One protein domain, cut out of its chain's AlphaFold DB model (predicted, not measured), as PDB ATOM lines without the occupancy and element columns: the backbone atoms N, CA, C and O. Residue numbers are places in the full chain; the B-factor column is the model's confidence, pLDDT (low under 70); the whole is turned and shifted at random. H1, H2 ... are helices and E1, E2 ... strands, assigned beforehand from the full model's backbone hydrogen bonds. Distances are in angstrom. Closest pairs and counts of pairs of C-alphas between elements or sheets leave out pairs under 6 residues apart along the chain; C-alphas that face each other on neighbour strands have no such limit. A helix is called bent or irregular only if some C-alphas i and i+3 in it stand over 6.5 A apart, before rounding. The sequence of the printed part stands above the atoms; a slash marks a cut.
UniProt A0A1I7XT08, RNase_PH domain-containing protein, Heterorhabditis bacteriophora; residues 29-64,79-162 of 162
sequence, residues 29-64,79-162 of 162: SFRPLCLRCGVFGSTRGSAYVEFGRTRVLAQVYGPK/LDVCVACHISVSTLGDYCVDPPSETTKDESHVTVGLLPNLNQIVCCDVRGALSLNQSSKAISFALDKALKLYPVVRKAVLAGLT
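AT A GLANCE: This is residues 29 to 64 and 79 to 162 of the 162 residues of the protein "RNase_PH domain-containing protein" of Heterorhabditis bacteriophora (UniProt A0A1I7XT08). Two small antiparallel sheets lie one after the other along the long axis, and one long bent helix, H1, runs past both: its first arm packs across one face of the four-stranded sheet E5 E4 E6 E7, and its second arm runs along strand E1 of the three-stranded sheet E1 E2 E3. The printed part has 120 residues, with seven named strands followed by one named helix, in the order E1 E2 E3 E4 E5 E6 E7 H1, and its class is mixed, helices and strands. The whole is only just compact, close to loose, with a radius of gyration of the C-alphas of 16.0 A, and elongated, with spans of 49 by 31 by 28 A.

IN THESE COORDINATES: E1 is residues 33 to 37, 13.4 A long, with C-alpha 33 at (31.975, -37.441, -1.116). E2 is residues 46 to 51, 16.9 A, and E3 is residues 54 to 59, 16.8 A. After the cut come E4, residues 83 to 89, 19.9 A, and E5, residues 95 to 97, 6.4 A. E6, residues 108 to 115, is 23.9 A long, and E7, residues 120 to 127, is 21.1 A long. H1, residues 132 to 159, was assigned as one helix by its hydrogen bonds but is bent: C-alphas 148 and 151 are 6.8 A apart. Its arms are H1a, residues 132 to 148, 25.0 A, and H1b, residues 151 to 159, 12.1 A, with C-alpha 159 at (21.792, -44.775, 7.778).

HOW THE PARTS SIT: E1, E2 and E3 form a meander, each strand the antiparallel neighbour of the one before; N 34 and O 50 are 2.9 A apart, and N 51 and O 54 are 2.8 A apart, both within hydrogen-bond range. In the twisted sheet E5 E4 E6 E7, also antiparallel, N 96 and O 88 are 2.8 A apart, N 87 and O 110 2.8 A, and N 111 and O 125 2.8 A, again within range. H1a is on this sheet, making two layers, a helix arm on one face of a sheet. It lies over E4 and E6 at a height over the sheet of 7.2 A, slantwise to the strands, at 40 degrees to E6 on the local plane. The closest C-alphas of E4 and H1a are those of Cys 85 and Ala 146, 4.9 A apart. H1a and H1b stand at a steep tilt of 36 degrees, only just beyond shallow. H1b is on the sheet E1 E2 E3, over E1 and along the strands, at 17 degrees to E1 on the local plane; the closest C-alphas are those of Leu 35 and Ala 156, 6.2 A apart. E3 and E4 are apart. Every O i to N i+4 pair is within hydrogen-bond range in H1b, and 11 of 13 are in H1a.

THE WHOLE: The two C-alphas farthest apart, those of Lys 64 and Leu 92, are 50.0 A apart. Residues 65 to 78 are not printed, and C-alphas 64 and 79 are 19.9 A apart across this cut. Of the links that are printed whole, none is long. The mean pLDDT of the printed part is 86.0, and residues 41 to 44, 101 to 106 and 162 are under 70.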
ATOM      1  N   SER A  29      43.199 -40.139  -5.445       75.06
ATOM      2  CA  SER A  29      42.161 -39.994  -4.426       75.06
ATOM      3  C   SER A  29      40.887 -39.404  -5.020       75.06
ATOM      4  O   SER A  29      40.941 -38.592  -5.935       75.06
ATOM      5  N   PHE A  30      39.738 -39.808  -4.486       81.56
ATOM      6  CA  PHE A  30      38.444 -39.270  -4.898       81.56
ATOM      7  C   PHE A  30      38.247 -37.835  -4.396       81.56
ATOM      8  O   PHE A  30      38.769 -37.458  -3.340       81.56
ATOM      9  N   ARG A  31      37.429 -37.044  -5.106       84.81
ATOM     10  CA  ARG A  31      36.903 -35.785  -4.561       84.81
ATOM     11  C   ARG A  31      36.072 -36.062  -3.295       84.81
ATOM     12  O   ARG A  31      35.549 -37.167  -3.128       84.81
ATOM     13  N   PRO A  32      35.930 -35.076  -2.387       81.81
ATOM     14  CA  PRO A  32      35.145 -35.259  -1.168       81.81
ATOM     15  C   PRO A  32      33.710 -35.694  -1.504       81.81
ATOM     16  O   PRO A  32      33.046 -35.056  -2.320       81.81
ATOM     17  N   LEU A  33      33.263 -36.786  -0.876       82.50
ATOM     18  CA  LEU A  33      31.975 -37.441  -1.116       82.50
ATOM     19  C   LEU A  33      31.048 -37.272   0.090       82.50
ATOM     20  O   LEU A  33      31.398 -37.657   1.204       82.50
ATOM     21  N   CYS A  34      29.834 -36.786  -0.151       84.62
ATOM     22  CA  CYS A  34      28.738 -36.786   0.813       84.62
ATOM     23  C   CYS A  34      27.540 -37.520   0.204       84.62
ATOM     24  O   CYS A  34      27.145 -37.212  -0.917       84.62
ATOM     25  N   LEU A  35      26.957 -38.487   0.919       85.19
ATOM     26  CA  LEU A  35      25.783 -39.233   0.457       85.19
ATOM     27  C   LEU A  35      24.711 -39.272   1.543       85.19
ATOM     28  O   LEU A  35      24.989 -39.606   2.696       85.19
ATOM     29  N   ARG A  36      23.480 -38.927   1.166       86.50
ATOM     30  CA  ARG A  36      22.300 -38.911   2.036       86.50
ATOM     31  C   ARG A  36      21.151 -39.619   1.328       86.50
ATOM     32  O   ARG A  36      20.739 -39.195   0.253       86.50
ATOM     33  N   CYS A  37      20.612 -40.666   1.935       86.81
ATOM     34  CA  CYS A  37      19.369 -41.303   1.500       86.81
ATOM     35  C   CYS A  37      18.180 -40.700   2.273       86.81
ATOM     36  O   CYS A  37      18.363 -40.212   3.385       86.81
ATOM     37  N   GLY A  38      16.976 -40.712   1.697       81.44
ATOM     38  CA  GLY A  38      15.753 -40.239   2.364       81.44
ATOM     39  C   GLY A  38      15.645 -38.715   2.502       81.44
ATOM     40  O   GLY A  38      15.195 -38.211   3.523       81.44
ATOM     41  N   VAL A  39      16.077 -37.964   1.486       82.56
ATOM     42  CA  VAL A  39      16.154 -36.489   1.521       82.56
ATOM     43  C   VAL A  39      14.781 -35.824   1.371       82.56
ATOM     44  O   VAL A  39      14.584 -34.700   1.815       82.56
ATOM     45  N   PHE A  40      13.806 -36.504   0.770       80.00
ATOM     46  CA  PHE A  40      12.433 -36.004   0.682       80.00
ATOM     47  C   PHE A  40      11.559 -36.625   1.776       80.00
ATOM     48  O   PHE A  40      11.389 -37.841   1.822       80.00
ATOM     49  N   GLY A  41      10.944 -35.781   2.612       63.84
ATOM     50  CA  GLY A  41      10.191 -36.209   3.801       63.84
ATOM     51  C   GLY A  41       8.951 -37.078   3.543       63.84
ATOM     52  O   GLY A  41       8.435 -37.679   4.478       63.84
ATOM     53  N   SER A  42       8.470 -37.175   2.300       64.31
ATOM     54  CA  SER A  42       7.308 -37.997   1.930       64.31
ATOM     55  C   SER A  42       7.654 -39.292   1.186       64.31
ATOM     56  O   SER A  42       6.770 -40.126   1.006       64.31
ATOM     57  N   THR A  43       8.906 -39.501   0.746       62.25
ATOM     58  CA  THR A  43       9.270 -40.640  -0.122       62.25
ATOM     59  C   THR A  43      10.600 -41.288   0.262       62.25
ATOM     60  O   THR A  43      11.653 -40.648   0.200       62.25
ATOM     61  N   ARG A  44      10.570 -42.601   0.532       65.25
ATOM     62  CA  ARG A  44      11.760 -43.424   0.831       65.25
ATOM     63  C   ARG A  44      12.719 -43.607  -0.358       65.25
ATOM     64  O   ARG A  44      13.877 -43.939  -0.154       65.25
ATOM     65  N   GLY A  45      12.272 -43.352  -1.588       81.06
ATOM     66  CA  GLY A  45      13.060 -43.535  -2.816       81.06
ATOM     67  C   GLY A  45      13.929 -42.340  -3.217       81.06
ATOM     68  O   GLY A  45      14.064 -42.082  -4.407       81.06
ATOM     69  N   SER A  46      14.460 -41.560  -2.275       88.00
ATOM     70  CA  SER A  46      15.224 -40.344  -2.588       88.00
ATOM     71  C   SER A  46      16.667 -40.400  -2.109       88.00
ATOM     72  O   SER A  46      16.956 -40.986  -1.067       88.00
ATOM     73  N   ALA A  47      17.579 -39.774  -2.851       89.88
ATOM     74  CA  ALA A  47      18.986 -39.689  -2.487       89.88
ATOM     75  C   ALA A  47      19.622 -38.385  -2.980       89.88
ATOM     76  O   ALA A  47      19.323 -37.906  -4.071       89.88
ATOM     77  N   TYR A  48      20.531 -37.843  -2.178       90.31
ATOM     78  CA  TYR A  48      21.387 -36.709  -2.500       90.31
ATOM     79  C   TYR A  48      22.846 -37.133  -2.410       90.31
ATOM     80  O   TYR A  48      23.251 -37.790  -1.446       90.31
ATOM     81  N   VAL A  49      23.628 -36.749  -3.413       90.12
ATOM     82  CA  VAL A  49      25.055 -37.039  -3.508       90.12
ATOM     83  C   VAL A  49      25.798 -35.758  -3.850       90.12
ATOM     84  O   VAL A  49      25.426 -35.047  -4.782       90.12
ATOM     85  N   GLU A  50      26.884 -35.495  -3.136       89.00
ATOM     86  CA  GLU A  50      27.872 -34.488  -3.502       89.00
ATOM     87  C   GLU A  50      29.216 -35.154  -3.729       89.00
ATOM     88  O   GLU A  50      29.680 -35.919  -2.889       89.00
ATOM     89  N   PHE A  51      29.846 -34.840  -4.851       84.62
ATOM     90  CA  PHE A  51      31.164 -35.318  -5.230       84.62
ATOM     91  C   PHE A  51      32.013 -34.124  -5.662       84.62
ATOM     92  O   PHE A  51      31.927 -33.628  -6.790       84.62
ATOM     93  N   GLY A  52      32.767 -33.566  -4.716       85.50
ATOM     94  CA  GLY A  52      33.437 -32.280  -4.885       85.50
ATOM     95  C   GLY A  52      32.443 -31.162  -5.210       85.50
ATOM     96  O   GLY A  52      31.679 -30.726  -4.356       85.50
ATOM     97  N   ARG A  53      32.469 -30.678  -6.457       83.50
ATOM     98  CA  ARG A  53      31.550 -29.638  -6.960       83.50
ATOM     99  C   ARG A  53      30.297 -30.208  -7.630       83.50
ATOM    100  O   ARG A  53      29.368 -29.459  -7.917       83.50
ATOM    101  N   THR A  54      30.270 -31.510  -7.898       85.81
ATOM    102  CA  THR A  54      29.146 -32.177  -8.553       85.81
ATOM    103  C   THR A  54      28.086 -32.499  -7.508       85.81
ATOM    104  O   THR A  54      28.362 -33.231  -6.565       85.81
ATOM    105  N   ARG A  55      26.876 -31.961  -7.661       89.62
ATOM    106  CA  ARG A  55      25.746 -32.207  -6.755       89.62
ATOM    107  C   ARG A  55      24.611 -32.846  -7.534       89.62
ATOM    108  O   ARG A  55      24.208 -32.317  -8.567       89.62
ATOM    109  N   VAL A  56      24.111 -33.973  -7.048       91.00
ATOM    110  CA  VAL A  56      23.069 -34.760  -7.709       91.00
ATOM    111  C   VAL A  56      21.974 -35.073  -6.705       91.00
ATOM    112  O   VAL A  56      22.240 -35.539  -5.600       91.00
ATOM    113  N   LEU A  57      20.732 -34.833  -7.109       91.38
ATOM    114  CA  LEU A  57      19.541 -35.212  -6.367       91.38
ATOM    115  C   LEU A  57      18.732 -36.170  -7.235       91.38
ATOM    116  O   LEU A  57      18.411 -35.851  -8.378       91.38
ATOM    117  N   ALA A  58      18.415 -37.337  -6.692       88.81
ATOM    118  CA  ALA A  58      17.636 -38.364  -7.359       88.81
ATOM    119  C   ALA A  58      16.392 -38.694  -6.532       88.81
ATOM    120  O   ALA A  58      16.450 -38.819  -5.306       88.81
ATOM    121  N   GLN A  59      15.265 -38.858  -7.217       88.12
ATOM    122  CA  GLN A  59      14.025 -39.358  -6.641       88.12
ATOM    123  C   GLN A  59      13.471 -40.438  -7.561       88.12
ATOM    124  O   GLN A  59      13.365 -40.249  -8.770       88.12
ATOM    125  N   VAL A  60      13.128 -41.576  -6.974       86.81
ATOM    126  CA  VAL A  60      12.532 -42.713  -7.660       86.81
ATOM    127  C   VAL A  60      11.032 -42.690  -7.410       86.81
ATOM    128  O   VAL A  60      10.584 -42.620  -6.264       86.81
ATOM    129  N   TYR A  61      10.263 -42.756  -8.494       82.19
ATOM    130  CA  TYR A  61       8.816 -42.913  -8.459       82.19
ATOM    131  C   TYR A  61       8.450 -44.247  -9.101       82.19
ATOM    132  O   TYR A  61       8.807 -44.498 -10.250       82.19
ATOM    133  N   GLY A  62       7.734 -45.092  -8.367       74.31
ATOM    134  CA  GLY A  62       7.256 -46.376  -8.868       74.31
ATOM    135  C   GLY A  62       7.405 -47.499  -7.843       74.31
ATOM    136  O   GLY A  62       7.900 -47.258  -6.739       74.31
ATOM    137  N   PRO A  63       6.989 -48.722  -8.201       77.19
ATOM    138  CA  PRO A  63       6.401 -49.129  -9.479       77.19
ATOM    139  C   PRO A  63       4.993 -48.542  -9.668       77.19
ATOM    140  O   PRO A  63       4.206 -48.481  -8.728       77.19
ATOM    141  N   LYS A  64       4.701 -48.046 -10.874       74.69
ATOM    142  CA  LYS A  64       3.379 -47.523 -11.240       74.69
ATOM    143  C   LYS A  64       2.665 -48.576 -12.082       74.69
ATOM    144  O   LYS A  64       3.275 -49.118 -12.995       74.69
ATOM    145  N   LEU A  79      19.051 -56.357  -6.768       89.06
ATOM    146  CA  LEU A  79      19.938 -57.482  -6.454       89.06
ATOM    147  C   LEU A  79      21.174 -57.025  -5.675       89.06
ATOM    148  O   LEU A  79      21.657 -57.735  -4.799       89.06
ATOM    149  N   ASP A  80      21.684 -55.840  -6.011       93.62
ATOM    150  CA  ASP A  80      22.870 -55.260  -5.403       93.62
ATOM    151  C   ASP A  80      22.884 -53.733  -5.588       93.62
ATOM    152  O   ASP A  80      22.147 -53.175  -6.408       93.62
ATOM    153  N   VAL A  81      23.735 -53.056  -4.821       91.50
ATOM    154  CA  VAL A  81      24.041 -51.643  -5.004       91.50
ATOM    155  C   VAL A  81      25.083 -51.468  -6.105       91.50
ATOM    156  O   VAL A  81      26.120 -52.119  -6.111       91.50
ATOM    157  N   CYS A  82      24.822 -50.562  -7.042       92.94
ATOM    158  CA  CYS A  82      25.780 -50.235  -8.092       92.94
ATOM    159  C   CYS A  82      26.762 -49.174  -7.601       92.94
ATOM    160  O   CYS A  82      26.361 -48.143  -7.057       92.94
ATOM    161  N   VAL A  83      28.048 -49.421  -7.823       93.88
ATOM    162  CA  VAL A  83      29.123 -48.479  -7.527       93.88
ATOM    163  C   VAL A  83      29.870 -48.172  -8.814       93.88
ATOM    164  O   VAL A  83      30.227 -49.083  -9.557       93.88
ATOM    165  N   ALA A  84      30.108 -46.892  -9.085       93.94
ATOM    166  CA  ALA A  84      30.757 -46.450 -10.310       93.94
ATOM    167  C   ALA A  84      31.983 -45.584 -10.021       93.94
ATOM    168  O   ALA A  84      32.031 -44.861  -9.027       93.94
ATOM    169  N   CYS A  85      32.964 -45.660 -10.914       92.12
ATOM    170  CA  CYS A  85      34.171 -44.848 -10.880       92.12
ATOM    171  C   CYS A  85      34.452 -44.297 -12.279       92.12
ATOM    172  O   CYS A  85      34.275 -44.996 -13.278       92.12
ATOM    173  N   HIS A  86      34.901 -43.046 -12.328       92.81
ATOM    174  CA  HIS A  86      35.363 -42.385 -13.537       92.81
ATOM    175  C   HIS A  86      36.844 -42.052 -13.381       92.81
ATOM    176  O   HIS A  86      37.260 -41.558 -12.335       92.81
ATOM    177  N   ILE A  87      37.638 -42.341 -14.402       92.31
ATOM    178  CA  ILE A  87      39.089 -42.159 -14.404       92.31
ATOM    179  C   ILE A  87      39.481 -41.464 -15.699       92.31
ATOM    180  O   ILE A  87      38.955 -41.814 -16.757       92.31
ATOM    181  N   SER A  88      40.407 -40.509 -15.631       91.12
ATOM    182  CA  SER A  88      41.147 -40.068 -16.811       91.12
ATOM    183  C   SER A  88      42.549 -40.657 -16.835       91.12
ATOM    184  O   SER A  88      43.181 -40.913 -15.809       91.12
ATOM    185  N   VAL A  89      43.007 -40.925 -18.046       89.62
ATOM    186  CA  VAL A  89      44.312 -41.470 -18.371       89.62
ATOM    187  C   VAL A  89      44.991 -40.452 -19.270       89.62
ATOM    188  O   VAL A  89      44.499 -40.154 -20.363       89.62
ATOM    189  N   SER A  90      46.110 -39.917 -18.800       87.69
ATOM    190  CA  SER A  90      46.936 -38.999 -19.580       87.69
ATOM    191  C   SER A  90      47.748 -39.754 -20.637       87.69
ATOM    192  O   SER A  90      47.991 -40.958 -20.515       87.69
ATOM    193  N   THR A  91      48.218 -39.053 -21.670       79.75
ATOM    194  CA  THR A  91      49.074 -39.617 -22.733       79.75
ATOM    195  C   THR A  91      50.384 -40.199 -22.200       79.75
ATOM    196  O   THR A  91      50.927 -41.133 -22.788       79.75
ATOM    197  N   LEU A  92      50.860 -39.699 -21.055       79.56
ATOM    198  CA  LEU A  92      52.037 -40.205 -20.343       79.56
ATOM    199  C   LEU A  92      51.770 -41.502 -19.555       79.56
ATOM    200  O   LEU A  92      52.708 -42.127 -19.070       79.56
ATOM    201  N   GLY A  93      50.511 -41.951 -19.477       76.94
ATOM    202  CA  GLY A  93      50.111 -43.163 -18.757       76.94
ATOM    203  C   GLY A  93      49.778 -42.944 -17.279       76.94
ATOM    204  O   GLY A  93      49.564 -43.922 -16.564       76.94
ATOM    205  N   ASP A  94      49.707 -41.691 -16.834       86.06
ATOM    206  CA  ASP A  94      49.278 -41.340 -15.482       86.06
ATOM    207  C   ASP A  94      47.758 -41.472 -15.334       86.06
ATOM    208  O   ASP A  94      46.994 -41.079 -16.222       86.06
ATOM    209  N   TYR A  95      47.319 -42.009 -14.192       87.69
ATOM    210  CA  TYR A  95      45.902 -42.197 -13.879       87.69
ATOM    211  C   TYR A  95      45.414 -41.137 -12.895       87.69
ATOM    212  O   TYR A  95      45.898 -41.066 -11.763       87.69
ATOM    213  N   CYS A  96      44.384 -40.398 -13.291       88.38
ATOM    214  CA  CYS A  96      43.653 -39.486 -12.428       88.38
ATOM    215  C   CYS A  96      42.287 -40.089 -12.085       88.38
ATOM    216  O   CYS A  96      41.466 -40.361 -12.961       88.38
ATOM    217  N   VAL A  97      42.041 -40.337 -10.802       87.62
ATOM    218  CA  VAL A  97      40.744 -40.809 -10.318       87.62
ATOM    219  C   VAL A  97      39.830 -39.603 -10.169       87.62
ATOM    220  O   VAL A  97      40.178 -38.651  -9.480       87.62
ATOM    221  N   ASP A  98      38.646 -39.684 -10.768       86.25
ATOM    222  CA  ASP A  98      37.603 -38.666 -10.670       86.25
ATOM    223  C   ASP A  98      38.044 -37.257 -11.137       86.25
ATOM    224  O   ASP A  98      38.040 -36.290 -10.363       86.25
ATOM    225  N   PRO A  99      38.423 -37.116 -12.423       85.69
ATOM    226  CA  PRO A  99      38.787 -35.827 -12.995       85.69
ATOM    227  C   PRO A  99      37.617 -34.824 -12.923       85.69
ATOM    228  O   PRO A  99      36.451 -35.194 -13.108       85.69
ATOM    229  N   PRO A 100      37.893 -33.532 -12.667       78.75
ATOM    230  CA  PRO A 100      36.887 -32.485 -12.796       78.75
ATOM    231  C   PRO A 100      36.489 -32.300 -14.270       78.75
ATOM    232  O   PRO A 100      37.197 -32.709 -15.179       78.75
ATOM    233  N   SER A 101      35.374 -31.611 -14.518       69.94
ATOM    234  CA  SER A 101      34.846 -31.348 -15.869       69.94
ATOM    235  C   SER A 101      35.758 -30.512 -16.784       69.94
ATOM    236  O   SER A 101      35.452 -30.347 -17.960       69.94
ATOM    237  N   GLU A 102      36.841 -29.949 -16.252       61.06
ATOM    238  CA  GLU A 102      37.847 -29.193 -17.000       61.06
ATOM    239  C   GLU A 102      38.989 -30.131 -17.404       61.06
ATOM    240  O   GLU A 102      40.084 -30.071 -16.849       61.06
ATOM    241  N   THR A 103      38.721 -31.036 -18.344       61.31
ATOM    242  CA  THR A 103      39.760 -31.921 -18.878       61.31
ATOM    243  C   THR A 103      40.528 -31.237 -20.007       61.31
ATOM    244  O   THR A 103      39.941 -30.602 -20.890       61.31
ATOM    245  N   THR A 104      41.851 -31.395 -20.014       62.78
ATOM    246  CA  THR A 104      42.683 -31.115 -21.189       62.78
ATOM    247  C   THR A 104      42.258 -32.036 -22.344       62.78
ATOM    248  O   THR A 104      41.810 -33.162 -22.137       62.78
ATOM    249  N   LYS A 105      42.346 -31.548 -23.588       61.38
ATOM    250  CA  LYS A 105      41.780 -32.232 -24.770       61.38
ATOM    251  C   LYS A 105      42.424 -33.588 -25.098       61.38
ATOM    252  O   LYS A 105      41.850 -34.326 -25.893       61.38
ATOM    253  N   ASP A 106      43.564 -33.905 -24.490       69.69
ATOM    254  CA  ASP A 106      44.380 -35.076 -24.827       69.69
ATOM    255  C   ASP A 106      44.277 -36.222 -23.802       69.69
ATOM    256  O   ASP A 106      45.019 -37.198 -23.894       69.69
ATOM    257  N   GLU A 107      43.361 -36.152 -22.833       85.69
ATOM    258  CA  GLU A 107      43.133 -37.256 -21.893       85.69
ATOM    259  C   GLU A 107      42.072 -38.236 -22.403       85.69
ATOM    260  O   GLU A 107      41.052 -37.873 -22.993       85.69
ATOM    261  N   SER A 108      42.312 -39.518 -22.145       89.56
ATOM    262  CA  SER A 108      41.325 -40.568 -22.374       89.56
ATOM    263  C   SER A 108      40.553 -40.838 -21.093       89.56
ATOM    264  O   SER A 108      41.116 -40.820 -20.006       89.56
ATOM    265  N   HIS A 109      39.268 -41.130 -21.202       91.75
ATOM    266  CA  HIS A 109      38.383 -41.338 -20.069       91.75
ATOM    267  C   HIS A 109      37.869 -42.769 -20.025       91.75
ATOM    268  O   HIS A 109      37.493 -43.337 -21.048       91.75
ATOM    269  N   VAL A 110      37.796 -43.335 -18.826       93.00
ATOM    270  CA  VAL A 110      37.235 -44.661 -18.573       93.00
ATOM    271  C   VAL A 110      36.233 -44.555 -17.432       93.00
ATOM    272  O   VAL A 110      36.566 -44.104 -16.338       93.00
ATOM    273  N   THR A 111      35.000 -44.983 -17.679       94.38
ATOM    274  CA  THR A 111      33.937 -45.084 -16.675       94.38
ATOM    275  C   THR A 111      33.567 -46.540 -16.503       94.38
ATOM    276  O   THR A 111      33.254 -47.206 -17.485       94.38
ATOM    277  N   VAL A 112      33.557 -47.035 -15.269       95.56
ATOM    278  CA  VAL A 112      33.109 -48.398 -14.962       95.56
ATOM    279  C   VAL A 112      32.039 -48.380 -13.880       95.56
ATOM    280  O   VAL A 112      32.103 -47.571 -12.956       95.56
ATOM    281  N   GLY A 113      31.069 -49.281 -13.991       96.00
ATOM    282  CA  GLY A 113      30.052 -49.567 -12.982       96.00
ATOM    283  C   GLY A 113      30.110 -51.036 -12.577       96.00
ATOM    284  O   GLY A 113      30.178 -51.908 -13.443       96.00
ATOM    285  N   LEU A 114      30.076 -51.304 -11.275       96.06
ATOM    286  CA  LEU A 114      30.262 -52.620 -10.669       96.06
ATOM    287  C   LEU A 114      29.164 -52.901  -9.636       96.06
ATOM    288  O   LEU A 114      28.828 -52.034  -8.828       96.06
ATOM    289  N   LEU A 115      28.661 -54.135  -9.636       96.06
ATOM    290  CA  LEU A 115      27.890 -54.724  -8.537       96.06
ATOM    291  C   LEU A 115      28.864 -55.531  -7.663       96.06
ATOM    292  O   LEU A 115      29.318 -56.594  -8.102       96.06
ATOM    293  N   PRO A 116      29.268 -55.022  -6.486       93.31
ATOM    294  CA  PRO A 116      30.348 -55.596  -5.690       93.31
ATOM    295  C   PRO A 116      30.013 -56.968  -5.092       93.31
ATOM    296  O   PRO A 116      30.916 -57.788  -4.952       93.31
ATOM    297  N   ASN A 117      28.750 -57.255  -4.766       92.56
ATOM    298  CA  ASN A 117      28.339 -58.558  -4.231       92.56
ATOM    299  C   ASN A 117      28.239 -59.623  -5.332       92.56
ATOM    300  O   ASN A 117      28.527 -60.790  -5.079       92.56
ATOM    301  N   LEU A 118      27.855 -59.228  -6.550       93.88
ATOM    302  CA  LEU A 118      27.783 -60.133  -7.707       93.88
ATOM    303  C   LEU A 118      29.100 -60.230  -8.487       93.88
ATOM    304  O   LEU A 118      29.222 -61.068  -9.377       93.88
ATOM    305  N   ASN A 119      30.071 -59.367  -8.176       93.12
ATOM    306  CA  ASN A 119      31.312 -59.195  -8.929       93.12
ATOM    307  C   ASN A 119      31.070 -59.024 -10.444       93.12
ATOM    308  O   ASN A 119      31.763 -59.609 -11.278       93.12
ATOM    309  N   GLN A 120      30.047 -58.241 -10.803       95.06
ATOM    310  CA  GLN A 120      29.593 -58.076 -12.183       95.06
ATOM    311  C   GLN A 120      29.727 -56.625 -12.648       95.06
ATOM    312  O   GLN A 120      29.190 -55.706 -12.026       95.06
ATOM    313  N   ILE A 121      30.405 -56.426 -13.780       94.75
ATOM    314  CA  ILE A 121      30.501 -55.124 -14.444       94.75
ATOM    315  C   ILE A 121      29.175 -54.845 -15.163       94.75
ATOM    316  O   ILE A 121      28.758 -55.617 -16.023       94.75
ATOM    317  N   VAL A 122      28.517 -53.742 -14.810       94.75
ATOM    318  CA  VAL A 122      27.223 -53.315 -15.384       94.75
ATOM    319  C   VAL A 122      27.419 -52.310 -16.507       94.75
ATOM    320  O   VAL A 122      26.644 -52.261 -17.457       94.75
ATOM    321  N   CYS A 123      28.450 -51.479 -16.385       93.88
ATOM    322  CA  CYS A 123      28.746 -50.417 -17.330       93.88
ATOM    323  C   CYS A 123      30.258 -50.324 -17.523       93.88
ATOM    324  O   CYS A 123      31.013 -50.402 -16.556       93.88
ATOM    325  N   CYS A 124      30.687 -50.153 -18.767       93.81
ATOM    326  CA  CYS A 124      32.052 -49.804 -19.125       93.81
ATOM    327  C   CYS A 124      31.975 -48.857 -20.327       93.81
ATOM    328  O   CYS A 124      31.488 -49.257 -21.383       93.81
ATOM    329  N   ASP A 125      32.401 -47.609 -20.150       94.81
ATOM    330  CA  ASP A 125      32.505 -46.605 -21.213       94.81
ATOM    331  C   ASP A 125      33.958 -46.150 -21.310       94.81
ATOM    332  O   ASP A 125      34.547 -45.730 -20.314       94.81
ATOM    333  N   VAL A 126      34.537 -46.237 -22.503       92.44
ATOM    334  CA  VAL A 126      35.918 -45.831 -22.774       92.44
ATOM    335  C   VAL A 126      35.891 -44.798 -23.889       92.44
ATOM    336  O   VAL A 126      35.417 -45.075 -24.989       92.44
ATOM    337  N   ARG A 127      36.415 -43.606 -23.612       91.00
ATOM    338  CA  ARG A 127      36.502 -42.491 -24.559       91.00
ATOM    339  C   ARG A 127      37.950 -42.053 -24.719       91.00
ATOM    340  O   ARG A 127      38.685 -41.993 -23.743       91.00
ATOM    341  N   GLY A 128      38.343 -41.691 -25.935       87.88
ATOM    342  CA  GLY A 128      39.709 -41.262 -26.249       87.88
ATOM    343  C   GLY A 128      40.544 -42.352 -26.921       87.88
ATOM    344  O   GLY A 128      40.027 -43.390 -27.335       87.88
ATOM    345  N   ALA A 129      41.838 -42.082 -27.074       84.62
ATOM    346  CA  ALA A 129      42.775 -42.936 -27.794       84.62
ATOM    347  C   ALA A 129      43.616 -43.765 -26.811       84.62
ATOM    348  O   ALA A 129      44.681 -43.339 -26.372       84.62
ATOM    349  N   LEU A 130      43.139 -44.970 -26.482       84.88
ATOM    350  CA  LEU A 130      43.843 -45.926 -25.620       84.88
ATOM    351  C   LEU A 130      44.223 -47.189 -26.390       84.88
ATOM    352  O   LEU A 130      43.424 -47.742 -27.146       84.88
ATOM    353  N   SER A 131      45.433 -47.690 -26.149       89.75
ATOM    354  CA  SER A 131      45.816 -49.028 -26.612       89.75
ATOM    355  C   SER A 131      45.090 -50.119 -25.811       89.75
ATOM    356  O   SER A 131      44.744 -49.921 -24.646       89.75
ATOM    357  N   LEU A 132      44.915 -51.312 -26.393       89.25
ATOM    358  CA  LEU A 132      44.267 -52.461 -25.726       89.25
ATOM    359  C   LEU A 132      44.954 -52.865 -24.404       89.25
ATOM    360  O   LEU A 132      44.311 -53.265 -23.429       89.25
ATOM    361  N   ASN A 133      46.279 -52.731 -24.350       90.50
ATOM    362  CA  ASN A 133      47.058 -53.038 -23.151       90.50
ATOM    363  C   ASN A 133      46.868 -51.989 -22.047       90.50
ATOM    364  O   ASN A 133      46.957 -52.316 -20.867       90.50
ATOM    365  N   GLN A 134      46.625 -50.728 -22.412       89.44
ATOM    366  CA  GLN A 134      46.333 -49.671 -21.445       89.44
ATOM    367  C   GLN A 134      44.882 -49.728 -20.977       89.44
ATOM    368  O   GLN A 134      44.633 -49.543 -19.792       89.44
ATOM    369  N   SER A 135      43.928 -50.032 -21.861       90.62
ATOM    370  CA  SER A 135      42.511 -50.092 -21.493       90.62
ATOM    371  C   SER A 135      42.219 -51.214 -20.496       90.62
ATOM    372  O   SER A 135      41.552 -50.973 -19.496       90.62
ATOM    373  N   SER A 136      42.780 -52.409 -20.693       91.50
ATOM    374  CA  SER A 136      42.652 -53.519 -19.732       91.50
ATOM    375  C   SER A 136      43.187 -53.161 -18.337       91.50
ATOM    376  O   SER A 136      42.509 -53.417 -17.342       91.50
ATOM    377  N   LYS A 137      44.347 -52.492 -18.263       92.56
ATOM    378  CA  LYS A 137      44.924 -51.988 -17.004       92.56
ATOM    379  C   LYS A 137      44.090 -50.867 -16.381       92.56
ATOM    380  O   LYS A 137      43.904 -50.838 -15.164       92.56
ATOM    381  N   ALA A 138      43.575 -49.955 -17.203       92.38
ATOM    382  CA  ALA A 138      42.730 -48.856 -16.753       92.38
ATOM    383  C   ALA A 138      41.408 -49.373 -16.173       92.38
ATOM    384  O   ALA A 138      40.977 -48.897 -15.128       92.38
ATOM    385  N   ILE A 139      40.800 -50.386 -16.799       93.69
ATOM    386  CA  ILE A 139      39.572 -51.022 -16.309       93.69
ATOM    387  C   ILE A 139      39.825 -51.705 -14.964       93.69
ATOM    388  O   ILE A 139      39.073 -51.454 -14.027       93.69
ATOM    389  N   SER A 140      40.887 -52.510 -14.824       93.69
ATOM    390  CA  SER A 140      41.195 -53.147 -13.532       93.69
ATOM    391  C   SER A 140      41.434 -52.110 -12.434       93.69
ATOM    392  O   SER A 140      40.867 -52.214 -11.349       93.69
ATOM    393  N   PHE A 141      42.177 -51.044 -12.748       93.38
ATOM    394  CA  PHE A 141      42.403 -49.941 -11.818       93.38
ATOM    395  C   PHE A 141      41.096 -49.225 -11.442       93.38
ATOM    396  O   PHE A 141      40.874 -48.896 -10.277       93.38
ATOM    397  N   ALA A 142      40.193 -49.018 -12.403       93.56
ATOM    398  CA  ALA A 142      38.898 -48.398 -12.161       93.56
ATOM    399  C   ALA A 142      37.983 -49.251 -11.279       93.56
ATOM    400  O   ALA A 142      37.302 -48.703 -10.409       93.56
ATOM    401  N   LEU A 143      38.014 -50.575 -11.442       94.62
ATOM    402  CA  LEU A 143      37.270 -51.511 -10.600       94.62
ATOM    403  C   LEU A 143      37.770 -51.486  -9.153       94.62
ATOM    404  O   LEU A 143      36.962 -51.339  -8.235       94.62
ATOM    405  N   ASP A 144      39.089 -51.515  -8.943       92.94
ATOM    406  CA  ASP A 144      39.685 -51.423  -7.603       92.94
ATOM    407  C   ASP A 144      39.299 -50.119  -6.893       92.94
ATOM    408  O   ASP A 144      39.081 -50.082  -5.679       92.94
ATOM    409  N   LYS A 145      39.201 -49.020  -7.648       91.44
ATOM    410  CA  LYS A 145      38.773 -47.721  -7.119       91.44
ATOM    411  C   LYS A 145      37.277 -47.694  -6.828       91.44
ATOM    412  O   LYS A 145      36.901 -47.235  -5.752       91.44
ATOM    413  N   ALA A 146      36.438 -48.223  -7.718       91.75
ATOM    414  CA  ALA A 146      34.999 -48.334  -7.485       91.75
ATOM    415  C   ALA A 146      34.705 -49.133  -6.204       91.75
ATOM    416  O   ALA A 146      33.930 -48.682  -5.364       91.75
ATOM    417  N   LEU A 147      35.401 -50.249  -5.970       91.88
ATOM    418  CA  LEU A 147      35.237 -51.057  -4.755       91.88
ATOM    419  C   LEU A 147      35.475 -50.269  -3.456       91.88
ATOM    420  O   LEU A 147      34.814 -50.532  -2.450       91.88
ATOM    421  N   LYS A 148      36.347 -49.253  -3.459       88.75
ATOM    422  CA  LYS A 148      36.593 -48.405  -2.277       88.75
ATOM    423  C   LYS A 148      35.400 -47.529  -1.894       88.75
ATOM    424  O   LYS A 148      35.289 -47.144  -0.731       88.75
ATOM    425  N   LEU A 149      34.501 -47.230  -2.830       87.94
ATOM    426  CA  LEU A 149      33.286 -46.453  -2.560       87.94
ATOM    427  C   LEU A 149      32.178 -47.311  -1.929       87.94
ATOM    428  O   LEU A 149      31.305 -46.777  -1.241       87.94
ATOM    429  N   TYR A 150      32.232 -48.637  -2.090       90.50
ATOM    430  CA  TYR A 150      31.230 -49.563  -1.562       90.50
ATOM    431  C   TYR A 150      30.916 -49.393  -0.060       90.50
ATOM    432  O   TYR A 150      29.736 -49.252   0.270       90.50
ATOM    433  N   PRO A 151      31.894 -49.339   0.873       88.19
ATOM    434  CA  PRO A 151      31.591 -49.169   2.297       88.19
ATOM    435  C   PRO A 151      30.897 -47.837   2.613       88.19
ATOM    436  O   PRO A 151      30.050 -47.793   3.506       88.19
ATOM    437  N   VAL A 152      31.213 -46.765   1.879       86.81
ATOM    438  CA  VAL A 152      30.591 -45.444   2.069       86.81
ATOM    439  C   VAL A 152      29.129 -45.486   1.645       86.81
ATOM    440  O   VAL A 152      28.253 -45.090   2.414       86.81
ATOM    441  N   VAL A 153      28.858 -46.034   0.457       87.81
ATOM    442  CA  VAL A 153      27.493 -46.183  -0.058       87.81
ATOM    443  C   VAL A 153      26.679 -47.100   0.855       87.81
ATOM    444  O   VAL A 153      25.580 -46.737   1.266       87.81
ATOM    445  N   ARG A 154      27.237 -48.246   1.261       88.88
ATOM    446  CA  ARG A 154      26.575 -49.184   2.177       88.88
ATOM    447  C   ARG A 154      26.228 -48.527   3.512       88.88
ATOM    448  O   ARG A 154      25.107 -48.680   3.987       88.88
ATOM    449  N   LYS A 155      27.158 -47.772   4.107       86.00
ATOM    450  CA  LYS A 155      26.915 -47.045   5.363       86.00
ATOM    451  C   LYS A 155      25.796 -46.016   5.211       86.00
ATOM    452  O   LYS A 155      24.958 -45.905   6.097       86.00
ATOM    453  N   ALA A 156      25.770 -45.287   4.100       83.81
ATOM    454  CA  ALA A 156      24.758 -44.271   3.851       83.81
ATOM    455  C   ALA A 156      23.363 -44.865   3.584       83.81
ATOM    456  O   ALA A 156      22.376 -44.334   4.087       83.81
ATOM    457  N   VAL A 157      23.280 -45.999   2.878       86.06
ATOM    458  CA  VAL A 157      22.022 -46.747   2.708       86.06
ATOM    459  C   VAL A 157      21.513 -47.255   4.056       86.06
ATOM    460  O   VAL A 157      20.344 -47.059   4.372       86.06
ATOM    461  N   LEU A 158      22.386 -47.841   4.884       86.88
ATOM    462  CA  LEU A 158      22.014 -48.292   6.229       86.88
ATOM    463  C   LEU A 158      21.539 -47.133   7.118       86.88
ATOM    464  O   LEU A 158      20.556 -47.286   7.833       86.88
ATOM    465  N   ALA A 159      22.187 -45.970   7.034       82.62
ATOM    466  CA  ALA A 159      21.792 -44.775   7.778       82.62
ATOM    467  C   ALA A 159      20.461 -44.163   7.304       82.62
ATOM    468  O   ALA A 159      19.813 -43.462   8.068       82.62
ATOM    469  N   GLY A 160      20.052 -44.399   6.053       74.50
ATOM    470  CA  GLY A 160      18.759 -43.945   5.531       74.50
ATOM    471  C   GLY A 160      17.581 -44.866   5.865       74.50
ATOM    472  O   GLY A 160      16.442 -44.513   5.570       74.50
ATOM    473  N   LEU A 161      17.845 -46.053   6.423       72.06
ATOM    474  CA  LEU A 161      16.818 -47.015   6.838       72.06
ATOM    475  C   LEU A 161      16.359 -46.821   8.292       72.06
ATOM    476  O   LEU A 161      15.289 -47.319   8.641       72.06
ATOM    477  N   THR A 162      17.165 -46.144   9.117       59.81
ATOM    478  CA  THR A 162      16.870 -45.798  10.520       59.81
ATOM    479  C   THR A 162      16.106 -44.491  10.619       59.81
ATOM    480  O   THR A 162      15.093 -44.464  11.347       59.81
TER     481      THR A 162